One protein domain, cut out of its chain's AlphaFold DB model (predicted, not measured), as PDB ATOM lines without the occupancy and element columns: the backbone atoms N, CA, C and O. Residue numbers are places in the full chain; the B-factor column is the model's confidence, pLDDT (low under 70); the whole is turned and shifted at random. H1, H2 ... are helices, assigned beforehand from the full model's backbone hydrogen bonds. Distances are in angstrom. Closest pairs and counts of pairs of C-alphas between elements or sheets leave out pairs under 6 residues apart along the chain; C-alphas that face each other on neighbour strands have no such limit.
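This is residues 67 to 186 of the 201 residues of an uncharacterized protein of Lactobacillus diolivorans DSM 14421 (UniProt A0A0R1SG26). One long helix, H1, runs along most of a rod-shaped domain, and the shorter helices cover one side of it: H3 folds back beside it, while H2, H4 and H5 cross it at steep angles. H7 packs on H3, away from H1. The printed part has 120 residues with seven named helices, H1 to H7 in order, and no named strand; the class is all helix. It is compact, with a radius of gyration of the C-alphas of 15.3 A and spans of 54 by 24 by 21 A.

H1, residues 67 to 100, is 48.0 A long and begins at C-alpha 67 (-33.310, 0.296, 37.086). H2 is residues 108 to 118, H3 residues 121 to 136, 23.3 A long, H4 residues 142 to 148, H5 residues 151 to 158 and H6 residues 160 to 170. H7, residues 177 to 184, ends at C-alpha 184 (-21.329, 6.282, 52.913).

H1 is the hub. It touches H3 at a shallow tilt of 23 degrees, opposite ways; the closest C-alphas, of Ala 86 and Val 124, are 6.1 A apart. Residues 72 to 76 of H1 alone touch H4, closest C-alphas Ile 76 and Val 145, 5.9 A. Residues 94 to 98 alone touch H2, closest C-alphas Phe 94 and Ala 116, 6.8 A. Residues 84 to 87 alone touch H5, closest C-alphas Arg 84 and Leu 153, 7.0 A. H3 touches H7 at a steep tilt of 60 degrees, closest C-alphas Gly 132 and Gly 177, 4.0 A. H6 only just touches H2, with 3 pairs of C-alphas within 8 A, closest Ile 113 and Leu 165, 6.7 A. H1 is apart from H6 and H7. Every O i to N i+4 pair is within hydrogen-bond range in H2, H4, H5, H6 and H7, against 28 of 30 in H1 and 10 of 12 in H3.

The two C-alphas farthest apart, of Arg 67 and Gly 105, are 55.1 A apart. The printed part has no cut and no long link. Residues 101 to 106 and 173 to 174 have pLDDT under 70.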
ATOM      1  N   ARG A  67     -33.372  -1.079  36.571       79.06
ATOM      2  CA  ARG A  67     -33.310   0.296  37.086       79.06
ATOM      3  C   ARG A  67     -32.199   0.481  38.121       79.06
ATOM      4  O   ARG A  67     -31.546   1.521  38.144       79.06
ATOM      5  N   LYS A  68     -31.978  -0.524  38.975       83.12
ATOM      6  CA  LYS A  68     -30.880  -0.506  39.943       83.12
ATOM      7  C   LYS A  68     -29.513  -0.538  39.279       83.12
ATOM      8  O   LYS A  68     -28.612   0.178  39.713       83.12
ATOM      9  N   PHE A  69     -29.363  -1.345  38.239       84.06
ATOM     10  CA  PHE A  69     -28.141  -1.399  37.453       84.06
ATOM     11  C   PHE A  69     -27.875  -0.070  36.734       84.06
ATOM     12  O   PHE A  69     -26.790   0.475  36.895       84.06
ATOM     13  N   ASP A  70     -28.875   0.501  36.061       85.88
ATOM     14  CA  ASP A  70     -28.735   1.744  35.291       85.88
ATOM     15  C   ASP A  70     -28.312   2.928  36.172       85.88
ATOM     16  O   ASP A  70     -27.346   3.616  35.862       85.88
ATOM     17  N   ILE A  71     -28.977   3.129  37.317       86.56
ATOM     18  CA  ILE A  71     -28.637   4.215  38.256       86.56
ATOM     19  C   ILE A  71     -27.236   4.008  38.849       86.56
ATOM     20  O   ILE A  71     -26.497   4.964  39.060       86.56
ATOM     21  N   THR A  72     -26.860   2.756  39.123       87.38
ATOM     22  CA  THR A  72     -25.516   2.434  39.629       87.38
ATOM     23  C   THR A  72     -24.454   2.742  38.577       87.38
ATOM     24  O   THR A  72     -23.420   3.315  38.913       87.38
ATOM     25  N   LEU A  73     -24.711   2.393  37.314       89.88
ATOM     26  CA  LEU A  73     -23.809   2.679  36.206       89.88
ATOM     27  C   LEU A  73     -23.659   4.190  35.998       89.88
ATOM     28  O   LEU A  73     -22.537   4.656  35.873       89.88
ATOM     29  N   GLN A  74     -24.759   4.948  36.049       90.62
ATOM     30  CA  GLN A  74     -24.735   6.414  35.962       90.62
ATOM     31  C   GLN A  74     -23.883   7.041  37.067       90.62
ATOM     32  O   GLN A  74     -23.043   7.882  36.779       90.62
ATOM     33  N   ALA A  75     -24.041   6.598  38.318       89.88
ATOM     34  CA  ALA A  75     -23.236   7.110  39.426       89.88
ATOM     35  C   ALA A  75     -21.736   6.809  39.250       89.88
ATOM     36  O   ALA A  75     -20.890   7.641  39.571       89.88
ATOM     37  N   ILE A  76     -21.405   5.618  38.742       89.88
ATOM     38  CA  ILE A  76     -20.024   5.218  38.447       89.88
ATOM     39  C   ILE A  76     -19.444   6.045  37.294       89.88
ATOM     40  O   ILE A  76     -18.298   6.483  37.366       89.88
ATOM     41  N   ASP A  77     -20.223   6.240  36.236       90.94
ATOM     42  CA  ASP A  77     -19.809   6.981  35.051       90.94
ATOM     43  C   ASP A  77     -19.567   8.459  35.375       90.94
ATOM     44  O   ASP A  77     -18.493   8.988  35.090       90.94
ATOM     45  N   PHE A  78     -20.508   9.072  36.099       92.12
ATOM     46  CA  PHE A  78     -20.399  10.425  36.641       92.12
ATOM     47  C   PHE A  78     -19.158  10.583  37.527       92.12
ATOM     48  O   PHE A  78     -18.400  11.544  37.403       92.12
ATOM     49  N   TYR A  79     -18.894   9.600  38.391       91.69
ATOM     50  CA  TYR A  79     -17.694   9.611  39.213       91.69
ATOM     51  C   TYR A  79     -16.405   9.606  38.378       91.69
ATOM     52  O   TYR A  79     -15.512  10.423  38.613       91.69
ATOM     53  N   ASN A  80     -16.307   8.689  37.416       89.00
ATOM     54  CA  ASN A  80     -15.083   8.494  36.646       89.00
ATOM     55  C   ASN A  80     -14.770   9.667  35.716       89.00
ATOM     56  O   ASN A  80     -13.596   9.989  35.576       89.00
ATOM     57  N   HIS A  81     -15.784  10.278  35.102       88.50
ATOM     58  CA  HIS A  81     -15.585  11.293  34.066       88.50
ATOM     59  C   HIS A  81     -15.730  12.730  34.565       88.50
ATOM     60  O   HIS A  81     -15.134  13.633  33.991       88.50
ATOM     61  N   GLU A  82     -16.521  12.974  35.612       90.62
ATOM     62  CA  GLU A  82     -16.747  14.343  36.086       90.62
ATOM     63  C   GLU A  82     -16.012  14.622  37.390       90.62
ATOM     64  O   GLU A  82     -15.350  15.649  37.533       90.62
ATOM     65  N   ILE A  83     -16.091  13.702  38.352       90.75
ATOM     66  CA  ILE A  83     -15.563  13.947  39.700       90.75
ATOM     67  C   ILE A  83     -14.069  13.701  39.768       90.75
ATOM     68  O   ILE A  83     -13.343  14.519  40.329       90.75
ATOM     69  N   ARG A  84     -13.608  12.563  39.247       89.81
ATOM     70  CA  ARG A  84     -12.200  12.180  39.340       89.81
ATOM     71  C   ARG A  84     -11.304  13.216  38.667       89.81
ATOM     72  O   ARG A  84     -10.345  13.669  39.285       89.81
ATOM     73  N   ASP A  85     -11.673  13.630  37.461       89.94
ATOM     74  CA  ASP A  85     -10.932  14.631  36.698       89.94
ATOM     75  C   ASP A  85     -10.963  15.990  37.407       89.94
ATOM     76  O   ASP A  85      -9.913  16.578  37.657       89.94
ATOM     77  N   ALA A  86     -12.134  16.432  37.883       90.38
ATOM     78  CA  ALA A  86     -12.243  17.686  38.626       90.38
ATOM     79  C   ALA A  86     -11.426  17.698  39.931       90.38
ATOM     80  O   ALA A  86     -10.873  18.734  40.302       90.38
ATOM     81  N   ILE A  87     -11.343  16.569  40.644       91.44
ATOM     82  CA  ILE A  87     -10.531  16.446  41.863       91.44
ATOM     83  C   ILE A  87      -9.045  16.522  41.540       91.44
ATOM     84  O   ILE A  87      -8.318  17.202  42.268       91.44
ATOM     85  N   ASN A  88      -8.598  15.828  40.495       90.44
ATOM     86  CA  ASN A  88      -7.196  15.820  40.093       90.44
ATOM     87  C   ASN A  88      -6.768  17.218  39.636       90.44
ATOM     88  O   ASN A  88      -5.852  17.792  40.224       90.44
ATOM     89  N   ASP A  89      -7.521  17.815  38.710       91.06
ATOM     90  CA  ASP A  89      -7.259  19.157  38.185       91.06
ATOM     91  C   ASP A  89      -7.221  20.204  39.302       91.06
ATOM     92  O   ASP A  89      -6.314  21.042  39.364       91.06
ATOM     93  N   PHE A  90      -8.190  20.146  40.226       92.19
ATOM     94  CA  PHE A  90      -8.217  21.044  41.375       92.19
ATOM     95  C   PHE A  90      -7.032  20.798  42.307       92.19
ATOM     96  O   PHE A  90      -6.405  21.756  42.750       92.19
ATOM     97  N   SER A  91      -6.724  19.541  42.634       90.12
ATOM     98  CA  SER A  91      -5.663  19.205  43.587       90.12
ATOM     99  C   SER A  91      -4.296  19.647  43.083       90.12
ATOM    100  O   SER A  91      -3.545  20.249  43.857       90.12
ATOM    101  N   ASP A  92      -4.010  19.409  41.805       90.94
ATOM    102  CA  ASP A  92      -2.753  19.782  41.161       90.94
ATOM    103  C   ASP A  92      -2.622  21.305  41.086       90.94
ATOM    104  O   ASP A  92      -1.685  21.871  41.657       90.94
ATOM    105  N   SER A  93      -3.635  21.984  40.533       90.19
ATOM    106  CA  SER A  93      -3.655  23.451  40.425       90.19
ATOM    107  C   SER A  93      -3.575  24.136  41.791       90.19
ATOM    108  O   SER A  93      -2.943  25.183  41.944       90.19
ATOM    109  N   PHE A  94      -4.218  23.558  42.811       89.88
ATOM    110  CA  PHE A  94      -4.221  24.088  44.172       89.88
ATOM    111  C   PHE A  94      -2.853  23.961  44.834       89.88
ATOM    112  O   PHE A  94      -2.403  24.902  45.489       89.88
ATOM    113  N   ASN A  95      -2.184  22.820  44.664       87.31
ATOM    114  CA  ASN A  95      -0.849  22.609  45.213       87.31
ATOM    115  C   ASN A  95       0.186  23.501  44.520       87.31
ATOM    116  O   ASN A  95       0.983  24.130  45.214       87.31
ATOM    117  N   GLU A  96       0.128  23.619  43.195       87.31
ATOM    118  CA  GLU A  96       0.997  24.513  42.422       87.31
ATOM    119  C   GLU A  96       0.785  25.977  42.834       87.31
ATOM    120  O   GLU A  96       1.718  26.659  43.263       87.31
ATOM    121  N   SER A  97      -0.474  26.426  42.873       85.31
ATOM    122  CA  SER A  97      -0.819  27.793  43.280       85.31
ATOM    123  C   SER A  97      -0.408  28.113  44.720       85.31
ATOM    124  O   SER A  97      -0.096  29.264  45.025       85.31
ATOM    125  N   LEU A  98      -0.420  27.137  45.632       83.00
ATOM    126  CA  LEU A  98       0.058  27.334  47.005       83.00
ATOM    127  C   LEU A  98       1.583  27.470  47.091       83.00
ATOM    128  O   LEU A  98       2.063  28.179  47.974       83.00
ATOM    129  N   VAL A  99       2.333  26.797  46.216       80.62
ATOM    130  CA  VAL A  99       3.802  26.879  46.165       80.62
ATOM    131  C   VAL A  99       4.250  28.200  45.536       80.62
ATOM    132  O   VAL A  99       5.161  28.852  46.056       80.62
ATOM    133  N   ASP A 100       3.571  28.631  44.472       75.62
ATOM    134  CA  ASP A 100       3.896  29.858  43.738       75.62
ATOM    135  C   ASP A 100       3.539  31.125  44.514       75.62
ATOM    136  O   ASP A 100       4.272  32.122  44.502       75.62
ATOM    137  N   ASN A 101       2.437  31.086  45.264       66.56
ATOM    138  CA  ASN A 101       2.100  32.152  46.187       66.56
ATOM    139  C   ASN A 101       2.975  32.037  47.440       66.56
ATOM    140  O   ASN A 101       2.575  31.484  48.460       66.56
ATOM    141  N   LYS A 102       4.173  32.629  47.402       60.00
ATOM    142  CA  LYS A 102       4.950  32.926  48.615       60.00
ATOM    143  C   LYS A 102       4.129  33.875  49.489       60.00
ATOM    144  O   LYS A 102       4.201  35.090  49.320       60.00
ATOM    145  N   PHE A 103       3.305  33.331  50.383       63.84
ATOM    146  CA  PHE A 103       2.399  34.097  51.235       63.84
ATOM    147  C   PHE A 103       3.197  35.012  52.170       63.84
ATOM    148  O   PHE A 103       3.615  34.630  53.259       63.84
ATOM    149  N   GLN A 104       3.423  36.246  51.723       51.28
ATOM    150  CA  GLN A 104       4.071  37.294  52.498       51.28
ATOM    151  C   GLN A 104       3.121  37.742  53.618       51.28
ATOM    152  O   GLN A 104       2.271  38.609  53.429       51.28
ATOM    153  N   GLY A 105       3.229  37.103  54.785       58.12
ATOM    154  CA  GLY A 105       2.623  37.576  56.036       58.12
ATOM    155  C   GLY A 105       1.119  37.334  56.222       58.12
ATOM    156  O   GLY A 105       0.548  37.880  57.163       58.12
ATOM    157  N   LYS A 106       0.460  36.526  55.376       66.25
ATOM    158  CA  LYS A 106      -0.939  36.094  55.590       66.25
ATOM    159  C   LYS A 106      -0.998  34.715  56.247       66.25
ATOM    160  O   LYS A 106      -0.190  33.849  55.929       66.25
ATOM    161  N   ASP A 107      -1.989  34.509  57.119       80.81
ATOM    162  CA  ASP A 107      -2.308  33.190  57.683       80.81
ATOM    163  C   ASP A 107      -2.562  32.168  56.561       80.81
ATOM    164  O   ASP A 107      -3.324  32.433  55.622       80.81
ATOM    165  N   ILE A 108      -1.939  30.992  56.684       79.31
ATOM    166  CA  ILE A 108      -1.983  29.896  55.706       79.31
ATOM    167  C   ILE A 108      -3.432  29.478  55.423       79.31
ATOM    168  O   ILE A 108      -3.777  29.201  54.276       79.31
ATOM    169  N   ASN A 109      -4.321  29.502  56.423       81.62
ATOM    170  CA  ASN A 109      -5.724  29.131  56.201       81.62
ATOM    171  C   ASN A 109      -6.456  30.148  55.313       81.62
ATOM    172  O   ASN A 109      -7.224  29.770  54.429       81.62
ATOM    173  N   THR A 110      -6.198  31.443  55.511       82.50
ATOM    174  CA  THR A 110      -6.802  32.506  54.690       82.50
ATOM    175  C   THR A 110      -6.288  32.442  53.254       82.50
ATOM    176  O   THR A 110      -7.058  32.563  52.301       82.50
ATOM    177  N   ALA A 111      -4.989  32.196  53.104       82.56
ATOM    178  CA  ALA A 111      -4.334  31.949  51.829       82.56
ATOM    179  C   ALA A 111      -4.974  30.781  51.060       82.56
ATOM    180  O   ALA A 111      -5.384  30.949  49.911       82.56
ATOM    181  N   MET A 112      -5.153  29.636  51.722       86.00
ATOM    182  CA  MET A 112      -5.810  28.466  51.140       86.00
ATOM    183  C   MET A 112      -7.238  28.759  50.673       86.00
ATOM    184  O   MET A 112      -7.619  28.336  49.587       86.00
ATOM    185  N   ILE A 113      -8.031  29.495  51.457       86.69
ATOM    186  CA  ILE A 113      -9.409  29.842  51.074       86.69
ATOM    187  C   ILE A 113      -9.424  30.723  49.819       86.69
ATOM    188  O   ILE A 113     -10.267  30.523  48.946       86.69
ATOM    189  N   ILE A 114      -8.507  31.688  49.711       85.88
ATOM    190  CA  ILE A 114      -8.419  32.577  48.542       85.88
ATOM    191  C   ILE A 114      -8.040  31.778  47.292       85.88
ATOM    192  O   ILE A 114      -8.723  31.890  46.276       85.88
ATOM    193  N   VAL A 115      -7.004  30.940  47.380       87.56
ATOM    194  CA  VAL A 115      -6.575  30.089  46.258       87.56
ATOM    195  C   VAL A 115      -7.700  29.139  45.843       87.56
ATOM    196  O   VAL A 115      -8.030  29.061  44.664       87.56
ATOM    197  N   ALA A 116      -8.366  28.495  46.804       87.62
ATOM    198  CA  ALA A 116      -9.485  27.598  46.527       87.62
ATOM    199  C   ALA A 116     -10.667  28.306  45.841       87.62
ATOM    200  O   ALA A 116     -11.301  27.725  44.964       87.62
ATOM    201  N   LYS A 117     -10.964  29.565  46.203       87.06
ATOM    202  CA  LYS A 117     -11.990  30.369  45.512       87.06
ATOM    203  C   LYS A 117     -11.599  30.681  44.071       87.06
ATOM    204  O   LYS A 117     -12.464  30.617  43.205       87.06
ATOM    205  N   ASN A 118     -10.334  31.019  43.831       87.00
ATOM    206  CA  ASN A 118      -9.841  31.344  42.492       87.00
ATOM    207  C   ASN A 118      -9.849  30.123  41.562       87.00
ATOM    208  O   ASN A 118     -10.108  30.274  40.375       87.00
ATOM    209  N   LEU A 119      -9.615  28.930  42.113       87.75
ATOM    210  CA  LEU A 119      -9.664  27.650  41.397       87.75
ATOM    211  C   LEU A 119     -11.063  27.015  41.367       87.75
ATOM    212  O   LEU A 119     -11.203  25.840  41.047       87.75
ATOM    213  N   ASP A 120     -12.091  27.775  41.741       86.38
ATOM    214  CA  ASP A 120     -13.493  27.357  41.742       86.38
ATOM    215  C   ASP A 120     -13.771  26.018  42.455       86.38
ATOM    216  O   ASP A 120     -14.467  25.133  41.954       86.38
ATOM    217  N   ILE A 121     -13.289  25.890  43.697       88.25
ATOM    218  CA  ILE A 121     -13.582  24.737  44.569       88.25
ATOM    219  C   ILE A 121     -15.087  24.432  44.688       88.25
ATOM    220  O   ILE A 121     -15.478  23.299  44.968       88.25
ATOM    221  N   ARG A 122     -15.955  25.429  44.461       87.12
ATOM    222  CA  ARG A 122     -17.410  25.246  44.480       87.12
ATOM    223  C   ARG A 122     -17.876  24.253  43.427       87.12
ATOM    224  O   ARG A 122     -18.739  23.441  43.744       87.12
ATOM    225  N   LYS A 123     -17.284  24.259  42.230       89.62
ATOM    226  CA  LYS A 123     -17.600  23.276  41.189       89.62
ATOM    227  C   LYS A 123     -17.339  21.850  41.681       89.62
ATOM    228  O   LYS A 123     -18.226  21.010  41.597       89.62
ATOM    229  N   VAL A 124     -16.167  21.604  42.272       90.44
ATOM    230  CA  VAL A 124     -15.808  20.289  42.838       90.44
ATOM    231  C   VAL A 124     -16.794  19.884  43.933       90.44
ATOM    232  O   VAL A 124     -17.290  18.762  43.945       90.44
ATOM    233  N   ILE A 125     -17.133  20.808  44.833       89.88
ATOM    234  CA  ILE A 125     -18.079  20.551  45.925       89.88
ATOM    235  C   ILE A 125     -19.480  20.208  45.400       89.88
ATOM    236  O   ILE A 125     -20.111  19.305  45.941       89.88
ATOM    237  N   HIS A 126     -19.965  20.883  44.355       90.62
ATOM    238  CA  HIS A 126     -21.263  20.572  43.755       90.62
ATOM    239  C   HIS A 126     -21.295  19.180  43.119       90.62
ATOM    240  O   HIS A 126     -22.253  18.445  43.339       90.62
ATOM    241  N   LEU A 127     -20.233  18.782  42.415       91.44
ATOM    242  CA  LEU A 127     -20.134  17.434  41.847       91.44
ATOM    243  C   LEU A 127     -20.114  16.357  42.947       91.44
ATOM    244  O   LEU A 127     -20.755  15.312  42.830       91.44
ATOM    245  N   LEU A 128     -19.422  16.626  44.058       90.75
ATOM    246  CA  LEU A 128     -19.428  15.747  45.231       90.75
ATOM    247  C   LEU A 128     -20.809  15.657  45.894       90.75
ATOM    248  O   LEU A 128     -21.211  14.581  46.335       90.75
ATOM    249  N   ASP A 129     -21.538  16.771  45.967       89.62
ATOM    250  CA  ASP A 129     -22.903  16.803  46.492       89.62
ATOM    251  C   ASP A 129     -23.856  15.974  45.619       89.62
ATOM    252  O   ASP A 129     -24.614  15.150  46.133       89.62
ATOM    253  N   GLU A 130     -23.745  16.098  44.296       90.12
ATOM    254  CA  GLU A 130     -24.515  15.312  43.332       90.12
ATOM    255  C   GLU A 130     -24.218  13.806  43.437       90.12
ATOM    256  O   GLU A 130     -25.147  12.995  43.502       90.12
ATOM    257  N   LEU A 131     -22.947  13.414  43.595       89.75
ATOM    258  CA  LEU A 131     -22.585  12.021  43.897       89.75
ATOM    259  C   LEU A 131     -23.218  11.536  45.202       89.75
ATOM    260  O   LEU A 131     -23.713  10.413  45.293       89.75
ATOM    261  N   GLY A 132     -23.222  12.395  46.216       87.69
ATOM    262  CA  GLY A 132     -23.900  12.144  47.478       87.69
ATOM    263  C   GLY A 132     -25.399  11.884  47.316       87.69
ATOM    264  O   GLY A 132     -25.941  10.976  47.950       87.69
ATOM    265  N   PHE A 133     -26.067  12.603  46.412       88.44
ATOM    266  CA  PHE A 133     -27.477  12.366  46.101       88.44
ATOM    267  C   PHE A 133     -27.729  11.004  45.459       88.44
ATOM    268  O   PHE A 133     -28.735  10.369  45.794       88.44
ATOM    269  N   TYR A 134     -26.821  10.486  44.629       87.31
ATOM    270  CA  TYR A 134     -26.950   9.122  44.103       87.31
ATOM    271  C   TYR A 134     -27.061   8.083  45.230       87.31
ATOM    272  O   TYR A 134     -27.893   7.177  45.144       87.31
ATOM    273  N   PHE A 135     -26.324   8.253  46.334       83.81
ATOM    274  CA  PHE A 135     -26.399   7.359  47.498       83.81
ATOM    275  C   PHE A 135     -27.733   7.412  48.256       83.81
ATOM    276  O   PHE A 135     -28.070   6.452  48.949       83.81
ATOM    277  N   THR A 136     -28.524   8.477  48.100       83.25
ATOM    278  CA  THR A 136     -29.868   8.569  48.702       83.25
ATOM    279  C   THR A 136     -30.915   7.746  47.945       83.25
ATOM    280  O   THR A 136     -31.987   7.434  48.473       83.25
ATOM    281  N   ASN A 137     -30.619   7.348  46.703       81.69
ATOM    282  CA  ASN A 137     -31.555   6.613  45.868       81.69
ATOM    283  C   ASN A 137     -31.679   5.155  46.332       81.69
ATOM    284  O   ASN A 137     -30.738   4.374  46.243       81.69
ATOM    285  N   ARG A 138     -32.880   4.735  46.750       76.19
ATOM    286  CA  ARG A 138     -33.150   3.355  47.213       76.19
ATOM    287  C   ARG A 138     -32.845   2.278  46.171       76.19
ATOM    288  O   ARG A 138     -32.665   1.114  46.520       76.19
ATOM    289  N   ASN A 139     -32.817   2.660  44.897       81.75
ATOM    290  CA  ASN A 139     -32.510   1.755  43.806       81.75
ATOM    291  C   ASN A 139     -31.021   1.736  43.460       81.75
ATOM    292  O   ASN A 139     -30.675   1.054  42.518       81.75
ATOM    293  N   ILE A 140     -30.120   2.411  44.175       84.69
ATOM    294  CA  ILE A 140     -28.686   2.311  43.876       84.69
ATOM    295  C   ILE A 140     -28.054   1.074  44.522       84.69
ATOM    296  O   ILE A 140     -28.450   0.621  45.600       84.69
ATOM    297  N   ASN A 141     -27.044   0.498  43.874       85.25
ATOM    298  CA  ASN A 141     -26.154  -0.461  44.513       85.25
ATOM    299  C   ASN A 141     -24.961   0.268  45.142       85.25
ATOM    300  O   ASN A 141     -23.871   0.307  44.574       85.25
ATOM    301  N   SER A 142     -25.166   0.834  46.333       81.75
ATOM    302  CA  SER A 142     -24.142   1.620  47.034       81.75
ATOM    303  C   SER A 142     -22.841   0.849  47.267       81.75
ATOM    304  O   SER A 142     -21.776   1.451  47.233       81.75
ATOM    305  N   PHE A 143     -22.895  -0.475  47.443       83.69
ATOM    306  CA  PHE A 143     -21.700  -1.311  47.571       83.69
ATOM    307  C   PHE A 143     -20.840  -1.291  46.300       83.69
ATOM    308  O   PHE A 143     -19.628  -1.125  46.386       83.69
ATOM    309  N   GLN A 144     -21.461  -1.410  45.122       84.75
ATOM    310  CA  GLN A 144     -20.740  -1.350  43.847       84.75
ATOM    311  C   GLN A 144     -20.177   0.043  43.584       84.75
ATOM    312  O   GLN A 144     -19.018   0.150  43.202       84.75
ATOM    313  N   VAL A 145     -20.951   1.100  43.847       84.94
ATOM    314  CA  VAL A 145     -20.445   2.473  43.697       84.94
ATOM    315  C   VAL A 145     -19.253   2.707  44.627       84.94
ATOM    316  O   VAL A 145     -18.222   3.180  44.169       84.94
ATOM    317  N   LYS A 146     -19.330   2.297  45.901       84.56
ATOM    318  CA  LYS A 146     -18.206   2.397  46.854       84.56
ATOM    319  C   LYS A 146     -16.975   1.609  46.418       84.56
ATOM    320  O   LYS A 146     -15.868   2.061  46.661       84.56
ATOM    321  N   ALA A 147     -17.169   0.445  45.803       82.56
ATOM    322  CA  ALA A 147     -16.066  -0.369  45.300       82.56
ATOM    323  C   ALA A 147     -15.354   0.271  44.097       82.56
ATOM    324  O   ALA A 147     -14.189  -0.032  43.861       82.56
ATOM    325  N   VAL A 148     -16.053   1.121  43.336       82.94
ATOM    326  CA  VAL A 148     -15.503   1.803  42.153       82.94
ATOM    327  C   VAL A 148     -14.999   3.207  42.471       82.94
ATOM    328  O   VAL A 148     -14.060   3.664  41.822       82.94
ATOM    329  N   ILE A 149     -15.571   3.872  43.481       81.69
ATOM    330  CA  ILE A 149     -15.008   5.105  44.030       81.69
ATOM    331  C   ILE A 149     -13.533   4.855  44.337       81.69
ATOM    332  O   ILE A 149     -13.176   3.968  45.114       81.69
ATOM    333  N   SER A 150     -12.677   5.632  43.686       74.12
ATOM    334  CA  SER A 150     -11.252   5.391  43.716       74.12
ATOM    335  C   SER A 150     -10.642   5.875  45.030       74.12
ATOM    336  O   SER A 150     -11.196   6.710  45.761       74.12
ATOM    337  N   SER A 151      -9.451   5.355  45.320       76.69
ATOM    338  CA  SER A 151      -8.619   5.804  46.434       76.69
ATOM    339  C   SER A 151      -8.400   7.318  46.442       76.69
ATOM    340  O   SER A 151      -8.242   7.891  47.513       76.69
ATOM    341  N   GLU A 152      -8.430   7.965  45.280       80.75
ATOM    342  CA  GLU A 152      -8.194   9.392  45.080       80.75
ATOM    343  C   GLU A 152      -9.314  10.241  45.683       80.75
ATOM    344  O   GLU A 152      -9.017  11.189  46.406       80.75
ATOM    345  N   LEU A 153     -10.590   9.873  45.495       87.06
ATOM    346  CA  LEU A 153     -11.694  10.585  46.153       87.06
ATOM    347  C   LEU A 153     -11.597  10.450  47.675       87.06
ATOM    348  O   LEU A 153     -11.757  11.426  48.408       87.06
ATOM    349  N   ILE A 154     -11.318   9.237  48.154       85.12
ATOM    350  CA  ILE A 154     -11.185   8.974  49.589       85.12
ATOM    351  C   ILE A 154      -9.994   9.751  50.159       85.12
ATOM    352  O   ILE A 154     -10.121  10.355  51.221       85.12
ATOM    353  N   ALA A 155      -8.857   9.765  49.464       84.81
ATOM    354  CA  ALA A 155      -7.667  10.507  49.864       84.81
ATOM    355  C   ALA A 155      -7.940  12.014  49.897       84.81
ATOM    356  O   ALA A 155      -7.630  12.662  50.897       84.81
ATOM    357  N   PHE A 156      -8.596  12.547  48.863       88.12
ATOM    358  CA  PHE A 156      -8.992  13.951  48.778       88.12
ATOM    359  C   PHE A 156      -9.896  14.360  49.945       88.12
ATOM    360  O   PHE A 156      -9.628  15.345  50.629       88.12
ATOM    361  N   LEU A 157     -10.932  13.569  50.235       87.25
ATOM    362  CA  LEU A 157     -11.877  13.853  51.319       87.25
ATOM    363  C   LEU A 157     -11.301  13.599  52.723       87.25
ATOM    364  O   LEU A 157     -11.767  14.191  53.701       87.25
ATOM    365  N   ARG A 158     -10.295  12.724  52.847       87.00
ATOM    366  CA  ARG A 158      -9.632  12.404  54.120       87.00
ATOM    367  C   ARG A 158      -8.522  13.394  54.472       87.00
ATOM    368  O   ARG A 158      -8.253  13.588  55.659       87.00
ATOM    369  N   ASP A 159      -7.884  14.018  53.487       87.56
ATOM    370  CA  ASP A 159      -6.851  15.022  53.729       87.56
ATOM    371  C   ASP A 159      -7.430  16.204  54.525       87.56
ATOM    372  O   ASP A 159      -8.385  16.874  54.122       87.56
ATOM    373  N   ARG A 160      -6.815  16.491  55.676       84.25
ATOM    374  CA  ARG A 160      -7.221  17.566  56.590       84.25
ATOM    375  C   ARG A 160      -7.288  18.930  55.895       84.25
ATOM    376  O   ARG A 160      -8.133  19.748  56.262       84.25
ATOM    377  N   LYS A 161      -6.406  19.178  54.924       85.75
ATOM    378  CA  LYS A 161      -6.306  20.420  54.147       85.75
ATOM    379  C   LYS A 161      -7.574  20.647  53.322       85.75
ATOM    380  O   LYS A 161      -8.233  21.675  53.478       85.75
ATOM    381  N   TYR A 162      -7.939  19.665  52.499       86.31
ATOM    382  CA  TYR A 162      -9.117  19.728  51.634       86.31
ATOM    383  C   TYR A 162     -10.409  19.609  52.441       86.31
ATOM    384  O   TYR A 162     -11.335  20.384  52.222       86.31
ATOM    385  N   ARG A 163     -10.445  18.751  53.465       85.31
ATOM    386  CA  ARG A 163     -11.607  18.602  54.351       85.31
ATOM    387  C   ARG A 163     -12.004  19.907  55.039       85.31
ATOM    388  O   ARG A 163     -13.182  20.246  55.079       85.31
ATOM    389  N   LYS A 164     -11.033  20.669  55.561       84.44
ATOM    390  CA  LYS A 164     -11.299  21.986  56.168       84.44
ATOM    391  C   LYS A 164     -11.884  22.974  55.163       84.44
ATOM    392  O   LYS A 164     -12.817  23.696  55.503       84.44
ATOM    393  N   LEU A 165     -11.348  22.997  53.940       85.56
ATOM    394  CA  LEU A 165     -11.865  23.843  52.865       85.56
ATOM    395  C   LEU A 165     -13.297  23.450  52.509       85.56
ATOM    396  O   LEU A 165     -14.183  24.296  52.557       85.56
ATOM    397  N   ILE A 166     -13.538  22.169  52.233       85.62
ATOM    398  CA  ILE A 166     -14.867  21.653  51.897       85.62
ATOM    399  C   ILE A 166     -15.857  22.006  53.007       85.62
ATOM    400  O   ILE A 166     -16.874  22.625  52.722       85.62
ATOM    401  N   ASN A 167     -15.535  21.735  54.273       85.31
ATOM    402  CA  ASN A 167     -16.412  22.067  55.398       85.31
ATOM    403  C   ASN A 167     -16.683  23.575  55.517       85.31
ATOM    404  O   ASN A 167     -17.809  23.966  55.818       85.31
ATOM    405  N   HIS A 168     -15.693  24.432  55.239       85.69
ATOM    406  CA  HIS A 168     -15.889  25.882  55.210       85.69
ATOM    407  C   HIS A 168     -16.932  26.292  54.158       85.69
ATOM    408  O   HIS A 168     -17.855  27.041  54.475       85.69
ATOM    409  N   PHE A 169     -16.834  25.774  52.932       82.81
ATOM    410  CA  PHE A 169     -17.768  26.108  51.847       82.81
ATOM    411  C   PHE A 169     -19.133  25.420  51.981       82.81
ATOM    412  O   PHE A 169     -20.158  26.024  51.663       82.81
ATOM    413  N   VAL A 170     -19.163  24.191  52.501       83.94
ATOM    414  CA  VAL A 170     -20.397  23.454  52.807       83.94
ATOM    415  C   VAL A 170     -21.149  24.132  53.945       83.94
ATOM    416  O   VAL A 170     -22.352  24.283  53.853       83.94
ATOM    417  N   SER A 171     -20.482  24.656  54.977       79.31
ATOM    418  CA  SER A 171     -21.181  25.406  56.038       79.31
ATOM    419  C   SER A 171     -21.885  26.679  55.536       79.31
ATOM    420  O   SER A 171     -22.785  27.190  56.197       79.31
ATOM    421  N   GLN A 172     -21.489  27.181  54.363       76.62
ATOM    422  CA  GLN A 172     -22.067  28.363  53.719       76.62
ATOM    423  C   GLN A 172     -23.172  28.016  52.707       76.62
ATOM    424  O   GLN A 172     -23.818  28.927  52.193       76.62
ATOM    425  N   SER A 173     -23.385  26.730  52.404       63.69
ATOM    426  CA  SER A 173     -24.278  26.260  51.336       63.69
ATOM    427  C   SER A 173     -25.139  25.090  51.827       63.69
ATOM    428  O   SER A 173     -24.659  24.218  52.535       63.69
ATOM    429  N   ASN A 174     -26.416  25.012  51.450       66.56
ATOM    430  CA  ASN A 174     -27.272  23.894  51.871       66.56
ATOM    431  C   ASN A 174     -27.013  22.633  51.019       66.56
ATOM    432  O   ASN A 174     -27.788  22.324  50.119       66.56
ATOM    433  N   LEU A 175     -25.889  21.955  51.265       76.56
ATOM    434  CA  LEU A 175     -25.431  20.775  50.523       76.56
ATOM    435  C   LEU A 175     -25.628  19.517  51.375       76.56
ATOM    436  O   LEU A 175     -24.840  19.216  52.274       76.56
ATOM    437  N   ILE A 176     -26.742  18.825  51.135       77.62
ATOM    438  CA  ILE A 176     -27.187  17.654  51.909       77.62
ATOM    439  C   ILE A 176     -26.559  16.363  51.360       77.62
ATOM    440  O   ILE A 176     -26.292  15.422  52.110       77.62
ATOM    441  N   GLY A 177     -26.293  16.302  50.055       80.62
ATOM    442  CA  GLY A 177     -25.694  15.147  49.398       80.62
ATOM    443  C   GLY A 177     -24.296  14.843  49.933       80.62
ATOM    444  O   GLY A 177     -24.007  13.695  50.265       80.62
ATOM    445  N   ILE A 178     -23.451  15.857  50.127       82.75
ATOM    446  CA  ILE A 178     -22.067  15.657  50.586       82.75
ATOM    447  C   ILE A 178     -21.978  15.041  51.994       82.75
ATOM    448  O   ILE A 178     -21.050  14.290  52.287       82.75
ATOM    449  N   GLN A 179     -22.970  15.295  52.855       81.31
ATOM    450  CA  GLN A 179     -23.064  14.650  54.168       81.31
ATOM    451  C   GLN A 179     -23.343  13.151  54.015       81.31
ATOM    452  O   GLN A 179     -22.632  12.327  54.590       81.31
ATOM    453  N   ASN A 180     -24.305  12.794  53.158       79.88
ATOM    454  CA  ASN A 180     -24.587  11.396  52.827       79.88
ATOM    455  C   ASN A 180     -23.373  10.713  52.185       79.88
ATOM    456  O   ASN A 180     -23.131   9.532  52.437       79.88
ATOM    457  N   LEU A 181     -22.599  11.440  51.369       84.00
ATOM    458  CA  LEU A 181     -21.362  10.931  50.787       84.00
ATOM    459  C   LEU A 181     -20.361  10.562  51.887       84.00
ATOM    460  O   LEU A 181     -19.875   9.433  51.878       84.00
ATOM    461  N   TYR A 182     -20.111  11.459  52.850       83.44
ATOM    462  CA  TYR A 182     -19.213  11.221  53.988       83.44
ATOM    463  C   TYR A 182     -19.604   9.994  54.817       83.44
ATOM    464  O   TYR A 182     -18.756   9.139  55.088       83.44
ATOM    465  N   GLU A 183     -20.885   9.866  55.163       82.19
ATOM    466  CA  GLU A 183     -21.404   8.694  55.875       82.19
ATOM    467  C   GLU A 183     -21.180   7.408  55.074       82.19
ATOM    468  O   GLU A 183     -20.735   6.386  55.601       82.19
ATOM    469  N   ASN A 184     -21.430   7.457  53.765       80.75
ATOM    470  CA  ASN A 184     -21.329   6.282  52.913       80.75
ATOM    471  C   ASN A 184     -19.888   5.810  52.695       80.75
ATOM    472  O   ASN A 184     -19.666   4.600  52.607       80.75
ATOM    473  N   ILE A 185     -18.917   6.714  52.636       78.69
ATOM    474  CA  ILE A 185     -17.496   6.367  52.482       78.69
ATOM    475  C   ILE A 185     -16.783   6.115  53.822       78.69
ATOM    476  O   ILE A 185     -15.580   5.859  53.835       78.69
ATOM    477  N   GLY A 186     -17.507   6.167  54.947       73.69
ATOM    478  CA  GLY A 186     -16.947   5.917  56.279       73.69
ATOM    479  C   GLY A 186     -16.012   7.027  56.764       73.69
ATOM    480  O   GLY A 186     -15.087   6.771  57.534       73.69
TER     481      GLY A 186